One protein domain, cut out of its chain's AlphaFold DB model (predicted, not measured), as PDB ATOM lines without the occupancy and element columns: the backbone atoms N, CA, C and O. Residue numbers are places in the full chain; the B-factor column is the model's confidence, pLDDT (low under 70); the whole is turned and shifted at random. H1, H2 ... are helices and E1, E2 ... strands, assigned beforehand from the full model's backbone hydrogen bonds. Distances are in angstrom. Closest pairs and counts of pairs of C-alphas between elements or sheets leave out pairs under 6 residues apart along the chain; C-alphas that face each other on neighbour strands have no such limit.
ATOM      1  N   VAL A  87     201.220 223.659 246.674       94.69
ATOM      2  CA  VAL A  87     201.775 224.405 245.539       94.69
ATOM      3  C   VAL A  87     203.192 224.841 245.900       94.69
ATOM      4  O   VAL A  87     203.416 225.424 246.963       94.69
ATOM      5  N   ASP A  88     204.151 224.531 245.028       92.75
ATOM      6  CA  ASP A  88     205.499 225.096 245.105       92.75
ATOM      7  C   ASP A  88     205.472 226.480 244.452       92.75
ATOM      8  O   ASP A  88     204.998 226.622 243.327       92.75
ATOM      9  N   MET A  89     205.990 227.492 245.144       89.00
ATOM     10  CA  MET A  89     205.971 228.875 244.680       89.00
ATOM     11  C   MET A  89     207.326 229.541 244.896       89.00
ATOM     12  O   MET A  89     207.986 229.328 245.914       89.00
ATOM     13  N   ASN A  90     207.717 230.382 243.946       88.81
ATOM     14  CA  ASN A  90     208.885 231.240 244.053       88.81
ATOM     15  C   ASN A  90     208.439 232.636 244.476       88.81
ATOM     16  O   ASN A  90     207.746 233.317 243.727       88.81
ATOM     17  N   LEU A  91     208.848 233.056 245.668       83.44
ATOM     18  CA  LEU A  91     208.588 234.397 246.170       83.44
ATOM     19  C   LEU A  91     209.781 235.290 245.863       83.44
ATOM     20  O   LEU A  91     210.915 234.934 246.179       83.44
ATOM     21  N   SER A  92     209.526 236.452 245.277       81.56
ATOM     22  CA  SER A  92     210.541 237.451 244.959       81.56
ATOM     23  C   SER A  92     210.145 238.802 245.529       81.56
ATOM     24  O   SER A  92     209.011 239.243 245.387       81.56
ATOM     25  N   PHE A  93     211.076 239.478 246.189       74.06
ATOM     26  CA  PHE A  93     210.797 240.755 246.848       74.06
ATOM     27  C   PHE A  93     211.521 241.930 246.183       74.06
ATOM     28  O   PHE A  93     211.543 243.018 246.737       74.06
ATOM     29  N   GLY A  94     212.054 241.739 244.970       63.78
ATOM     30  CA  GLY A  94     212.858 242.729 244.236       63.78
ATOM     31  C   GLY A  94     212.138 244.027 243.842       63.78
ATOM     32  O   GLY A  94     212.775 244.932 243.316       63.78
ATOM     33  N   GLN A  95     210.827 244.148 244.089       59.28
ATOM     34  CA  GLN A  95     210.101 245.423 243.980       59.28
ATOM     35  C   GLN A  95     210.194 246.283 245.256       59.28
ATOM     36  O   GLN A  95     209.755 247.432 245.245       59.28
ATOM     37  N   LEU A  96     210.757 245.754 246.348       60.34
ATOM     38  CA  LEU A  96     210.956 246.484 247.598       60.34
ATOM     39  C   LEU A  96     212.323 247.195 247.599       60.34
ATOM     40  O   LEU A  96     213.303 246.625 247.109       60.34
ATOM     41  N   PRO A  97     212.419 248.423 248.151       52.19
ATOM     42  CA  PRO A  97     213.697 249.117 248.300       52.19
ATOM     43  C   PRO A  97     214.685 248.239 249.083       52.19
ATOM     44  O   PRO A  97     214.303 247.636 250.081       52.19
ATOM     45  N   ASP A  98     215.932 248.156 248.622       58.28
ATOM     46  CA  ASP A  98     217.029 247.353 249.198       58.28
ATOM     47  C   ASP A  98     216.907 245.820 249.089       58.28
ATOM     48  O   ASP A  98     217.795 245.098 249.553       58.28
ATOM     49  N   ALA A  99     215.878 245.292 248.418       58.19
ATOM     50  CA  ALA A  99     215.819 243.870 248.122       58.19
ATOM     51  C   ALA A  99     216.777 243.496 246.988       58.19
ATOM     52  O   ALA A  99     216.577 243.846 245.824       58.19
ATOM     53  N   LEU A 100     217.810 242.714 247.316       59.34
ATOM     54  CA  LEU A 100     218.473 241.874 246.321       59.34
ATOM     55  C   LEU A 100     217.393 241.012 245.639       59.34
ATOM     56  O   LEU A 100     216.393 240.670 246.273       59.34
ATOM     57  N   ASN A 101     217.576 240.661 244.359       66.88
ATOM     58  CA  ASN A 101     216.695 239.758 243.595       66.88
ATOM     59  C   ASN A 101     216.742 238.312 244.139       66.88
ATOM     60  O   ASN A 101     216.964 237.350 243.404       66.88
ATOM     61  N   GLU A 102     216.596 238.153 245.447       73.25
ATOM     62  CA  GLU A 102     216.549 236.885 246.136       73.25
ATOM     63  C   GLU A 102     215.166 236.281 245.931       73.25
ATOM     64  O   GLU A 102     214.129 236.866 246.260       73.25
ATOM     65  N   VAL A 103     215.179 235.092 245.338       81.62
ATOM     66  CA  VAL A 103     213.998 234.266 245.152       81.62
ATOM     67  C   VAL A 103     214.008 233.200 246.234       81.62
ATOM     68  O   VAL A 103     214.959 232.425 246.349       81.62
ATOM     69  N   VAL A 104     212.939 233.139 247.019       83.44
ATOM     70  CA  VAL A 104     212.749 232.111 248.041       83.44
ATOM     71  C   VAL A 104     211.697 231.133 247.560       83.44
ATOM     72  O   VAL A 104     210.533 231.483 247.375       83.44
ATOM     73  N   GLN A 105     212.107 229.878 247.401       87.19
ATOM     74  CA  GLN A 105     211.177 228.804 247.100       87.19
ATOM     75  C   GLN A 105     210.455 228.364 248.377       87.19
ATOM     76  O   GLN A 105     211.073 227.898 249.343       87.19
ATOM     77  N   VAL A 106     209.132 228.463 248.361       86.94
ATOM     78  CA  VAL A 106     208.248 227.996 249.425       86.94
ATOM     79  C   VAL A 106     207.303 226.919 248.909       86.94
ATOM     80  O   VAL A 106     207.093 226.771 247.711       86.94
ATOM     81  N   GLN A 107     206.725 226.170 249.843       90.88
ATOM     82  CA  GLN A 107     205.642 225.234 249.565       90.88
ATOM     83  C   GLN A 107     204.446 225.627 250.431       90.88
ATOM     84  O   GLN A 107     204.558 225.632 251.666       90.88
ATOM     85  N   ILE A 108     203.337 225.965 249.776       91.56
ATOM     86  CA  ILE A 108     202.043 226.287 250.385       91.56
ATOM     87  C   ILE A 108     201.243 224.989 250.478       91.56
ATOM     88  O   ILE A 108     201.099 224.279 249.487       91.56
ATOM     89  N   LEU A 109     200.766 224.642 251.669       91.38
ATOM     90  CA  LEU A 109     199.999 223.422 251.931       91.38
ATOM     91  C   LEU A 109     198.495 223.646 251.724       91.38
ATOM     92  O   LEU A 109     198.033 224.781 251.704       91.38
ATOM     93  N   GLY A 110     197.720 222.563 251.637       89.12
ATOM     94  CA  GLY A 110     196.270 222.585 251.405       89.12
ATOM     95  C   GLY A 110     195.474 223.464 252.363       89.12
ATOM     96  O   GLY A 110     194.484 224.063 251.964       89.12
ATOM     97  N   ASN A 111     195.941 223.609 253.601       88.88
ATOM     98  CA  ASN A 111     195.345 224.477 254.616       88.88
ATOM     99  C   ASN A 111     195.871 225.928 254.587       88.88
ATOM    100  O   ASN A 111     195.693 226.658 255.558       88.88
ATOM    101  N   GLY A 112     196.596 226.317 253.538       88.31
ATOM    102  CA  GLY A 112     197.273 227.605 253.413       88.31
ATOM    103  C   GLY A 112     198.633 227.678 254.117       88.31
ATOM    104  O   GLY A 112     199.432 228.549 253.808       88.31
ATOM    105  N   ALA A 113     198.990 226.763 255.021       87.44
ATOM    106  CA  ALA A 113     200.225 226.921 255.790       87.44
ATOM    107  C   ALA A 113     201.492 226.788 254.922       87.44
ATOM    108  O   ALA A 113     201.595 225.923 254.057       87.44
ATOM    109  N   LEU A 114     202.528 227.574 255.229       86.00
ATOM    110  CA  LEU A 114     203.857 227.415 254.627       86.00
ATOM    111  C   LEU A 114     204.662 226.310 255.324       86.00
ATOM    112  O   LEU A 114     204.873 226.386 256.540       86.00
ATOM    113  N   ARG A 115     205.181 225.331 254.562       80.88
ATOM    114  CA  ARG A 115     206.053 224.255 255.090       80.88
ATOM    115  C   ARG A 115     207.501 224.709 255.308       80.88
ATOM    116  O   ARG A 115     208.138 224.290 256.269       80.88
ATOM    117  N   ARG A 116     208.034 225.587 254.448       70.31
ATOM    118  CA  ARG A 116     209.432 226.072 254.496       70.31
ATOM    119  C   ARG A 116     209.510 227.529 254.962       70.31
ATOM    120  O   ARG A 116     209.879 228.412 254.200       70.31
ATOM    121  N   ARG A 117     209.152 227.785 256.226       72.25
ATOM    122  CA  ARG A 117     209.132 229.152 256.791       72.25
ATOM    123  C   ARG A 117     210.522 229.726 257.074       72.25
ATOM    124  O   ARG A 117     210.696 230.933 257.003       72.25
ATOM    125  N   ALA A 118     211.508 228.891 257.405       73.19
ATOM    126  CA  ALA A 118     212.815 229.372 257.867       73.19
ATOM    127  C   ALA A 118     213.584 230.221 256.828       73.19
ATOM    128  O   ALA A 118     214.059 231.287 257.215       73.19
ATOM    129  N   PRO A 119     213.662 229.838 255.536       71.56
ATOM    130  CA  PRO A 119     214.286 230.682 254.511       71.56
ATOM    131  C   PRO A 119     213.576 232.029 254.344       71.56
ATOM    132  O   PRO A 119     214.230 233.061 254.247       71.56
ATOM    133  N   LEU A 120     212.239 232.031 254.403       72.69
ATOM    134  CA  LEU A 120     211.453 233.262 254.356       72.69
ATOM    135  C   LEU A 120     211.774 234.161 255.560       72.69
ATOM    136  O   LEU A 120     212.047 235.339 255.384       72.69
ATOM    137  N   LEU A 121     211.832 233.609 256.777       71.94
ATOM    138  CA  LEU A 121     212.207 234.364 257.980       71.94
ATOM    139  C   LEU A 121     213.637 234.923 257.924       71.94
ATOM    140  O   LEU A 121     213.896 235.984 258.486       71.94
ATOM    141  N   GLN A 122     214.574 234.222 257.279       73.19
ATOM    142  CA  GLN A 122     215.940 234.717 257.089       73.19
ATOM    143  C   GLN A 122     215.978 235.895 256.116       73.19
ATOM    144  O   GLN A 122     216.571 236.918 256.454       73.19
ATOM    145  N   LEU A 123     215.286 235.780 254.978       70.31
ATOM    146  CA  LEU A 123     215.143 236.878 254.024       70.31
ATOM    147  C   LEU A 123     214.474 238.097 254.678       70.31
ATOM    148  O   LEU A 123     214.905 239.231 254.516       70.31
ATOM    149  N   LEU A 124     213.448 237.877 255.496       68.31
ATOM    150  CA  LEU A 124     212.773 238.968 256.200       68.31
ATOM    151  C   LEU A 124     213.701 239.747 257.126       68.31
ATOM    152  O   LEU A 124     213.638 240.974 257.191       68.31
ATOM    153  N   ARG A 125     214.587 239.035 257.825       73.12
ATOM    154  CA  ARG A 125     215.579 239.662 258.701       73.12
ATOM    155  C   ARG A 125     216.623 240.446 257.913       73.12
ATOM    156  O   ARG A 125     217.047 241.492 258.398       73.12
ATOM    157  N   SER A 126     217.040 239.968 256.736       72.94
ATOM    158  CA  SER A 126     218.024 240.676 255.909       72.94
ATOM    159  C   SER A 126     217.435 241.932 255.269       72.94
ATOM    160  O   SER A 126     218.094 242.970 255.274       72.94
ATOM    161  N   LEU A 127     216.181 241.871 254.812       70.44
ATOM    162  CA  LEU A 127     215.504 242.978 254.130       70.44
ATOM    163  C   LEU A 127     214.912 244.040 255.070       70.44
ATOM    164  O   LEU A 127     214.428 245.064 254.599       70.44
ATOM    165  N   ARG A 128     214.925 243.814 256.394       73.81
ATOM    166  CA  ARG A 128     214.359 244.733 257.410       73.81
ATOM    167  C   ARG A 128     212.921 245.178 257.105       73.81
ATOM    168  O   ARG A 128     212.521 246.290 257.450       73.81
ATOM    169  N   LEU A 129     212.144 244.314 256.459       69.94
ATOM    170  CA  LEU A 129     210.777 244.629 256.065       69.94
ATOM    171  C   LEU A 129     209.859 244.655 257.281       69.94
ATOM    172  O   LEU A 129     209.986 243.839 258.195       69.94
ATOM    173  N   SER A 130     208.894 245.573 257.257       74.75
ATOM    174  CA  SER A 130     207.769 245.503 258.183       74.75
ATOM    175  C   SER A 130     206.905 244.276 257.863       74.75
ATOM    176  O   SER A 130     206.821 243.847 256.708       74.75
ATOM    177  N   GLU A 131     206.224 243.727 258.872       73.81
ATOM    178  CA  GLU A 131     205.269 242.629 258.662       73.81
ATOM    179  C   GLU A 131     204.153 243.024 257.678       73.81
ATOM    180  O   GLU A 131     203.712 242.192 256.889       73.81
ATOM    181  N   ALA A 132     203.753 244.301 257.662       75.75
ATOM    182  CA  ALA A 132     202.740 244.824 256.746       75.75
ATOM    183  C   ALA A 132     203.214 244.804 255.284       75.75
ATOM    184  O   ALA A 132     202.541 244.230 254.432       75.75
ATOM    185  N   SER A 133     204.405 245.342 255.002       76.44
ATOM    186  CA  SER A 133     204.975 245.363 253.644       76.44
ATOM    187  C   SER A 133     205.226 243.954 253.102       76.44
ATOM    188  O   SER A 133     205.050 243.695 251.913       76.44
ATOM    189  N   LEU A 134     205.611 243.020 253.980       75.75
ATOM    190  CA  LEU A 134     205.705 241.608 253.626       75.75
ATOM    191  C   LEU A 134     204.340 241.046 253.230       75.75
ATOM    192  O   LEU A 134     204.223 240.385 252.200       75.75
ATOM    193  N   ALA A 135     203.338 241.243 254.082       79.75
ATOM    194  CA  ALA A 135     202.028 240.655 253.875       79.75
ATOM    195  C   ALA A 135     201.391 241.188 252.583       79.75
ATOM    196  O   ALA A 135     200.869 240.399 251.800       79.75
ATOM    197  N   GLU A 136     201.541 242.484 252.298       81.75
ATOM    198  CA  GLU A 136     201.152 243.095 251.022       81.75
ATOM    199  C   GLU A 136     201.879 242.453 249.830       81.75
ATOM    200  O   GLU A 136     201.231 242.030 248.872       81.75
ATOM    201  N   GLY A 137     203.207 242.297 249.904       81.94
ATOM    202  CA  GLY A 137     203.993 241.668 248.838       81.94
ATOM    203  C   GLY A 137     203.636 240.195 248.592       81.94
ATOM    204  O   GLY A 137     203.630 239.745 247.444       81.94
ATOM    205  N   LEU A 138     203.303 239.446 249.652       85.00
ATOM    206  CA  LEU A 138     202.808 238.069 249.555       85.00
ATOM    207  C   LEU A 138     201.424 238.020 248.909       85.00
ATOM    208  O   LEU A 138     201.209 237.216 248.004       85.00
ATOM    209  N   VAL A 139     200.503 238.882 249.352       88.94
ATOM    210  CA  VAL A 139     199.152 238.975 248.785       88.94
ATOM    211  C   VAL A 139     199.231 239.299 247.299       88.94
ATOM    212  O   VAL A 139     198.580 238.624 246.506       88.94
ATOM    213  N   GLN A 140     200.058 240.268 246.905       88.94
ATOM    214  CA  GLN A 140     200.211 240.658 245.506       88.94
ATOM    215  C   GLN A 140     200.719 239.498 244.639       88.94
ATOM    216  O   GLN A 140     200.117 239.192 243.611       88.94
ATOM    217  N   GLN A 141     201.796 238.825 245.053       90.25
ATOM    218  CA  GLN A 141     202.372 237.720 244.277       90.25
ATOM    219  C   GLN A 141     201.441 236.515 244.189       90.25
ATOM    220  O   GLN A 141     201.290 235.931 243.120       90.25
ATOM    221  N   VAL A 142     200.794 236.147 245.296       91.81
ATOM    222  CA  VAL A 142     199.867 235.011 245.306       91.81
ATOM    223  C   VAL A 142     198.597 235.316 244.530       91.81
ATOM    224  O   VAL A 142     198.084 234.426 243.860       91.81
ATOM    225  N   SER A 143     198.112 236.557 244.564       94.06
ATOM    226  CA  SER A 143     196.969 236.964 243.741       94.06
ATOM    227  C   SER A 143     197.309 236.886 242.252       94.06
ATOM    228  O   SER A 143     196.530 236.332 241.486       94.06
ATOM    229  N   ALA A 144     198.501 237.341 241.851       93.00
ATOM    230  CA  ALA A 144     198.955 237.236 240.464       93.00
ATOM    231  C   ALA A 144     199.086 235.772 239.999       93.00
ATOM    232  O   ALA A 144     198.670 235.432 238.894       93.00
ATOM    233  N   GLU A 145     199.627 234.890 240.842       93.56
ATOM    234  CA  GLU A 145     199.686 233.451 240.560       93.56
ATOM    235  C   GLU A 145     198.275 232.849 240.457       93.56
ATOM    236  O   GLU A 145     197.975 232.109 239.522       93.56
ATOM    237  N   LEU A 146     197.375 233.199 241.380       94.81
ATOM    238  CA  LEU A 146     195.986 232.741 241.375       94.81
ATOM    239  C   LEU A 146     195.260 233.129 240.078       94.81
ATOM    240  O   LEU A 146     194.565 232.292 239.503       94.81
ATOM    241  N   GLU A 147     195.445 234.359 239.599       95.81
ATOM    242  CA  GLU A 147     194.892 234.819 238.320       95.81
ATOM    243  C   GLU A 147     195.405 233.979 237.141       95.81
ATOM    244  O   GLU A 147     194.623 233.605 236.264       95.81
ATOM    245  N   GLN A 148     196.691 233.607 237.134       94.00
ATOM    246  CA  GLN A 148     197.253 232.727 236.100       94.00
ATOM    247  C   GLN A 148     196.605 231.337 236.121       94.00
ATOM    248  O   GLN A 148     196.213 230.820 235.070       94.00
ATOM    249  N   TRP A 149     196.428 230.744 237.306       93.12
ATOM    250  CA  TRP A 149     195.738 229.458 237.445       93.12
ATOM    251  C   TRP A 149     194.278 229.536 236.986       93.12
ATOM    252  O   TRP A 149     193.808 228.636 236.295       93.12
ATOM    253  N   GLN A 150     193.570 230.621 237.311       93.56
ATOM    254  CA  GLN A 150     192.182 230.841 236.884       93.56
ATOM    255  C   GLN A 150     192.042 231.049 235.371       93.56
ATOM    256  O   GLN A 150     191.033 230.654 234.789       93.56
ATOM    257  N   ALA A 151     193.045 231.654 234.733       93.56
ATOM    258  CA  ALA A 151     193.077 231.859 233.288       93.56
ATOM    259  C   ALA A 151     193.492 230.603 232.500       93.56
ATOM    260  O   ALA A 151     193.370 230.582 231.274       93.56
ATOM    261  N   THR A 152     193.995 229.565 233.174       92.25
ATOM    262  CA  THR A 152     194.475 228.347 232.517       92.25
ATOM    263  C   THR A 152     193.300 227.509 232.007       92.25
ATOM    264  O   THR A 152     192.446 227.078 232.782       92.25
ATOM    265  N   ASP A 153     193.266 227.239 230.700       89.31
ATOM    266  CA  ASP A 153     192.268 226.350 230.097       89.31
ATOM    267  C   ASP A 153     192.682 224.877 230.244       89.31
ATOM    268  O   ASP A 153     193.800 224.489 229.910       89.31
ATOM    269  N   ALA A 154     191.764 224.049 230.740       85.25
ATOM    270  CA  ALA A 154     191.963 222.614 230.931       85.25
ATOM    271  C   ALA A 154     190.727 221.786 230.569       85.25
ATOM    272  O   ALA A 154     190.542 220.683 231.084       85.25
ATOM    273  N   ARG A 155     189.865 222.310 229.689       76.44
ATOM    274  CA  ARG A 155     188.587 221.676 229.326       76.44
ATOM    275  C   ARG A 155     188.713 220.236 228.820       76.44
ATOM    276  O   ARG A 155     187.750 219.486 228.935       76.44
ATOM    277  N   GLU A 156     189.871 219.850 228.286       84.25
ATOM    278  CA  GLU A 156     190.070 218.542 227.649       84.25
ATOM    279  C   GLU A 156     190.803 217.497 228.516       84.25
ATOM    280  O   GLU A 156     190.702 216.309 228.215       84.25
ATOM    281  N   ASP A 157     191.488 217.874 229.608       92.12
ATOM    282  CA  ASP A 157     192.170 216.914 230.504       92.12
ATOM    283  C   ASP A 157     191.640 217.029 231.940       92.12
ATOM    284  O   ASP A 157     191.925 217.984 232.664       92.12
ATOM    285  N   GLY A 158     190.901 216.005 232.379       92.88
ATOM    286  CA  GLY A 158     190.310 215.954 233.717       92.88
ATOM    287  C   GLY A 158     191.332 216.012 234.860       92.88
ATOM    288  O   GLY A 158     191.030 216.574 235.912       92.88
ATOM    289  N   ARG A 159     192.559 215.507 234.665       94.75
ATOM    290  CA  ARG A 159     193.628 215.589 235.678       94.75
ATOM    291  C   ARG A 159     194.174 217.004 235.775       94.75
ATOM    292  O   ARG A 159     194.450 217.473 236.874       94.75
ATOM    293  N   LEU A 160     194.323 217.683 234.637       94.81
ATOM    294  CA  LEU A 160     194.752 219.078 234.617       94.81
ATOM    295  C   LEU A 160     193.680 219.981 235.236       94.81
ATOM    296  O   LEU A 160     194.005 220.817 236.073       94.81
ATOM    297  N   ALA A 161     192.406 219.755 234.904       94.56
ATOM    298  CA  ALA A 161     191.285 220.465 235.516       94.56
ATOM    299  C   ALA A 161     191.251 220.268 237.042       94.56
ATOM    300  O   ALA A 161     191.080 221.227 237.796       94.56
ATOM    301  N   LEU A 162     191.481 219.035 237.506       94.94
ATOM    302  CA  LEU A 162     191.603 218.727 238.926       94.94
ATOM    303  C   LEU A 162     192.791 219.449 239.579       94.94
ATOM    304  O   LEU A 162     192.622 220.061 240.635       94.94
ATOM    305  N   LEU A 163     193.976 219.397 238.961       95.94
ATOM    306  CA  LEU A 163     195.171 220.084 239.451       95.94
ATOM    307  C   LEU A 163     194.914 221.585 239.608       95.94
ATOM    308  O   LEU A 163     195.194 222.132 240.670       95.94
ATOM    309  N   ILE A 164     194.350 222.228 238.582       95.62
ATOM    310  CA  ILE A 164     194.038 223.661 238.598       95.62
ATOM    311  C   ILE A 164     193.078 223.986 239.740       95.62
ATOM    312  O   ILE A 164     193.358 224.887 240.529       95.62
ATOM    313  N   ARG A 165     191.983 223.225 239.879       95.31
ATOM    314  CA  ARG A 165     191.016 223.418 240.968       95.31
ATOM    315  C   ARG A 165     191.696 223.352 242.337       95.31
ATOM    316  O   ARG A 165     191.506 224.244 243.156       95.31
ATOM    317  N   MET A 166     192.522 222.332 242.571       94.88
ATOM    318  CA  MET A 166     193.223 222.167 243.848       94.88
ATOM    319  C   MET A 166     194.261 223.266 244.100       94.88
ATOM    320  O   MET A 166     194.372 223.738 245.229       94.88
ATOM    321  N   SER A 167     195.007 223.690 243.075       96.19
ATOM    322  CA  SER A 167     195.960 224.801 243.185       96.19
ATOM    323  C   SER A 167     195.249 226.106 243.547       96.19
ATOM    324  O   SER A 167     195.690 226.805 244.456       96.19
ATOM    325  N   ILE A 168     194.112 226.399 242.906       96.56
ATOM    326  CA  ILE A 168     193.273 227.567 243.216       96.56
ATOM    327  C   ILE A 168     192.839 227.545 244.685       96.56
ATOM    328  O   ILE A 168     193.030 228.536 245.387       96.56
ATOM    329  N   GLU A 169     192.315 226.417 245.172       96.12
ATOM    330  CA  GLU A 169     191.893 226.276 246.572       96.12
ATOM    331  C   GLU A 169     193.055 226.495 247.556       96.12
ATOM    332  O   GLU A 169     192.906 227.212 248.546       96.12
ATOM    333  N   VAL A 170     194.232 225.916 247.282       95.88
ATOM    334  CA  VAL A 170     195.441 226.090 248.111       95.88
ATOM    335  C   VAL A 170     195.829 227.571 248.207       95.88
ATOM    336  O   VAL A 170     196.091 228.074 249.304       95.88
ATOM    337  N   LEU A 171     195.858 228.274 247.072       95.94
ATOM    338  CA  LEU A 171     196.235 229.688 247.008       95.94
ATOM    339  C   LEU A 171     195.194 230.581 247.700       95.94
ATOM    340  O   LEU A 171     195.566 231.485 248.447       95.94
ATOM    341  N   GLN A 172     193.900 230.296 247.530       96.56
ATOM    342  CA  GLN A 172     192.816 231.000 248.226       96.56
ATOM    343  C   GLN A 172     192.905 230.830 249.748       96.56
ATOM    344  O   GLN A 172     192.824 231.819 250.480       96.56
ATOM    345  N   ASN A 173     193.144 229.606 250.227       94.56
ATOM    346  CA  ASN A 173     193.317 229.332 251.655       94.56
ATOM    347  C   ASN A 173     194.513 230.099 252.234       94.56
ATOM    348  O   ASN A 173     194.432 230.644 253.336       94.56
ATOM    349  N   PHE A 174     195.615 230.192 251.484       93.50
ATOM    350  CA  PHE A 174     196.760 230.997 251.903       93.50
ATOM    351  C   PHE A 174     196.440 232.492 251.954       93.50
ATOM    352  O   PHE A 174     196.740 233.133 252.959       93.50
ATOM    353  N   LEU A 175     195.787 233.052 250.929       93.00
ATOM    354  CA  LEU A 175     195.377 234.462 250.928       93.00
ATOM    355  C   LEU A 175     194.459 234.793 252.107       93.00
ATOM    356  O   LEU A 175     194.630 235.832 252.749       93.00
ATOM    357  N   GLN A 176     193.524 233.898 252.430       92.12
ATOM    358  CA  GLN A 176     192.654 234.051 253.592       92.12
ATOM    359  C   GLN A 176     193.466 234.075 254.895       92.12
ATOM    360  O   GLN A 176     193.235 234.935 255.745       92.12
ATOM    361  N   GLN A 177     194.451 233.184 255.031       88.25
ATOM    362  CA  GLN A 177     195.315 233.109 256.209       88.25
ATOM    363  C   GLN A 177     196.237 234.330 256.360       88.25
ATOM    364  O   GLN A 177     196.454 234.817 257.471       88.25
ATOM    365  N   VAL A 178     196.783 234.854 255.259       85.19
ATOM    366  CA  VAL A 178     197.573 236.095 255.291       85.19
ATOM    367  C   VAL A 178     196.676 237.280 255.650       85.19
ATOM    368  O   VAL A 178     197.043 238.092 256.495       85.19
ATOM    369  N   SER A 179     195.469 237.347 255.088       84.75
ATOM    370  CA  SER A 179     194.514 238.419 255.385       84.75
ATOM    371  C   SER A 179     194.094 238.433 256.855       84.75
ATOM    372  O   SER A 179     194.053 239.502 257.464       84.75
ATOM    373  N   SER A 180     193.847 237.263 257.456       83.88
ATOM    374  CA  SER A 180     193.542 237.184 258.889       83.88
ATOM    375  C   SER A 180     194.720 237.641 259.749       83.88
ATOM    376  O   SER A 180     194.521 238.344 260.736       83.88
ATOM    377  N   TRP A 181     195.957 237.311 259.356       77.69
ATOM    378  CA  TRP A 181     197.150 237.780 260.066       77.69
ATOM    379  C   TRP A 181     197.287 239.307 260.013       77.69
ATOM    380  O   TRP A 181     197.510 239.928 261.052       77.69
ATOM    381  N   ILE A 182     197.088 239.927 258.843       76.81
ATOM    382  CA  ILE A 182     197.115 241.393 258.701       76.81
ATOM    383  C   ILE A 182     196.089 242.041 259.639       76.81
ATOM    384  O   ILE A 182     196.427 242.970 260.374       76.81
ATOM    385  N   GLN A 183     194.853 241.532 259.652       78.88
ATOM    386  CA  GLN A 183     193.784 242.056 260.505       78.88
ATOM    387  C   GLN A 183     194.119 241.927 261.996       78.88
ATOM    388  O   GLN A 183     193.963 242.890 262.745       78.88
ATOM    389  N   GLU A 184     194.629 240.773 262.435       76.19
ATOM    390  CA  GLU A 184     195.057 240.569 263.825       76.19
ATOM    391  C   GLU A 184     196.219 241.486 264.228       76.19
ATOM    392  O   GLU A 184     196.238 242.004 265.347       76.19
ATOM    393  N   ALA A 185     197.194 241.695 263.339       69.62
ATOM    394  CA  ALA A 185     198.330 242.578 263.586       69.62
ATOM    395  C   ALA A 185     197.884 244.045 263.708       69.62
ATOM    396  O   ALA A 185     198.301 244.747 264.633       69.62
ATOM    397  N   GLN A 186     196.976 244.485 262.831       71.00
ATOM    398  CA  GLN A 186     196.358 245.810 262.899       71.00
ATOM    399  C   GLN A 186     195.541 245.981 264.185       71.00
ATOM    400  O   GLN A 186     195.708 246.983 264.874       71.00
ATOM    401  N   LEU A 187     194.725 244.992 264.567       65.06
ATOM    402  CA  LEU A 187     193.967 244.998 265.824       65.06
ATOM    403  C   LEU A 187     194.886 245.113 267.044       65.06
ATOM    404  O   LEU A 187     194.637 245.948 267.907       65.06
ATOM    405  N   LYS A 188     195.974 244.335 267.110       67.06
ATOM    406  CA  LYS A 188     196.957 244.423 268.205       67.06
ATOM    407  C   LYS A 188     197.643 245.788 268.251       67.06
ATOM    408  O   LYS A 188     197.825 246.330 269.337       67.06
ATOM    409  N   SER A 189     197.986 246.358 267.095       63.84
ATOM    410  CA  SER A 189     198.562 247.704 267.001       63.84
ATOM    411  C   SER A 189     197.572 248.785 267.456       63.84
ATOM    412  O   SER A 189     197.949 249.664 268.228       63.84
ATOM    413  N   ILE A 190     196.298 248.676 267.065       47.09
ATOM    414  CA  ILE A 190     195.218 249.571 267.499       47.09
ATOM    415  C   ILE A 190     194.976 249.434 269.007       47.09
ATOM    416  O   ILE A 190     194.924 250.442 269.701       47.09
ATOM    417  N   MET A 191     194.885 248.216 269.550       38.53
ATOM    418  CA  MET A 191     194.690 248.004 270.990       38.53
ATOM    419  C   MET A 191     195.888 248.481 271.821       38.53
ATOM    420  O   MET A 191     195.693 249.029 272.900       38.53
ATOM    421  N   ALA A 192     197.116 248.342 271.314       50.88
ATOM    422  CA  ALA A 192     198.301 248.920 271.946       50.88
ATOM    423  C   ALA A 192     198.292 250.461 271.905       50.88
ATOM    424  O   ALA A 192     198.749 251.099 272.852       50.88
ATOM    425  N   ALA A 193     197.747 251.062 270.841       37.19
ATOM    426  CA  ALA A 193     197.599 252.512 270.705       37.19
ATOM    427  C   ALA A 193     196.444 253.093 271.543       37.19
ATOM    428  O   ALA A 193     196.498 254.260 271.925       37.19
TER     429      ALA A 193
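AT A GLANCE: This is residues 87 to 193 of the 214 residues of the protein "Hypothetical protein" of Symbiodinium necroappetens (UniProt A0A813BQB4). A long helical hairpin of H2 and H3 makes the body, with a small two-stranded hairpin, E1 and E2, packed on one side of it and a short helix, H1, packed on E2. H3 is the longest helix and runs on past H2, where its last residues, 187 to 193, stick out. The printed part has 107 residues with two named strands and three named helices, in the order E1, E2, H1, H2, H3; the sheet's order is E1 - E2, antiparallel, and the class is mostly helix. The whole is only just compact, close to loose, with a radius of gyration of the C-alphas of 15.5 A, and its outline is elongated, with spans of 54 by 33 by 22 A.

HOW THE PARTS SIT: E1, residues 87 to 92, and E2, residues 103 to 109, form a hairpin of antiparallel neighbour strands, with 150 degrees between their directions. N 89 and O 106 are within hydrogen-bond range at 2.9 A, as are N 104 and O 91 at 2.8 A. H1, residues 117 to 127, comes nearest to E2 at the C-alphas of Val 104 and Leu 120, 6.5 A apart. H1 is close to but not clearly touching H2, residues 131 to 151; their closest C-alphas, of Leu 124 and Leu 134, are 8.0 A apart, and they run opposite ways at a steep tilt of 57 degrees. The closest C-alphas of E1 and H2 are those of Leu 91 and Gln 141, 7.3 A. H2 and H3, residues 158 to 193, touch as a helical hairpin, opposite ways at a shallow tilt of 21 degrees, closest at the C-alphas of Leu 146 and Ile 168, 6.1 A. H3 also comes near the strands: the closest C-alphas are those of Val 87 and Ser 167, 6.3 A, for E1, and of Leu 109 and Val 170, 6.5 A, for E2. H1 and H3 are apart. In H1, H2 and H3 every O i to N i+4 pair is within hydrogen-bond range.

IN THESE COORDINATES: E1 begins at C-alpha 87, at (201.775, 224.405, 245.539), and measures 15.7 A from first to last C-alpha. E2 measures 19.0 A and H1 15.5 A. H2 begins at C-alpha 131, at (205.269, 242.629, 258.662), and measures 30.1 A. H3 measures 52.5 A and ends at C-alpha 193, at (197.599, 252.512, 270.705).

THE WHOLE: The two C-alphas farthest apart, those of Glu 156 and Ala 193, are 55.4 A from each other. The printed part has no cut. The link from H1 to H2 is tight; those from E1 to E2, E2 to H1 and H2 to H3 are short. The mean pLDDT of the printed part is 81.2, and it is under 70 at residues 94 to 101, 124, 129, 185 and 187 to 193.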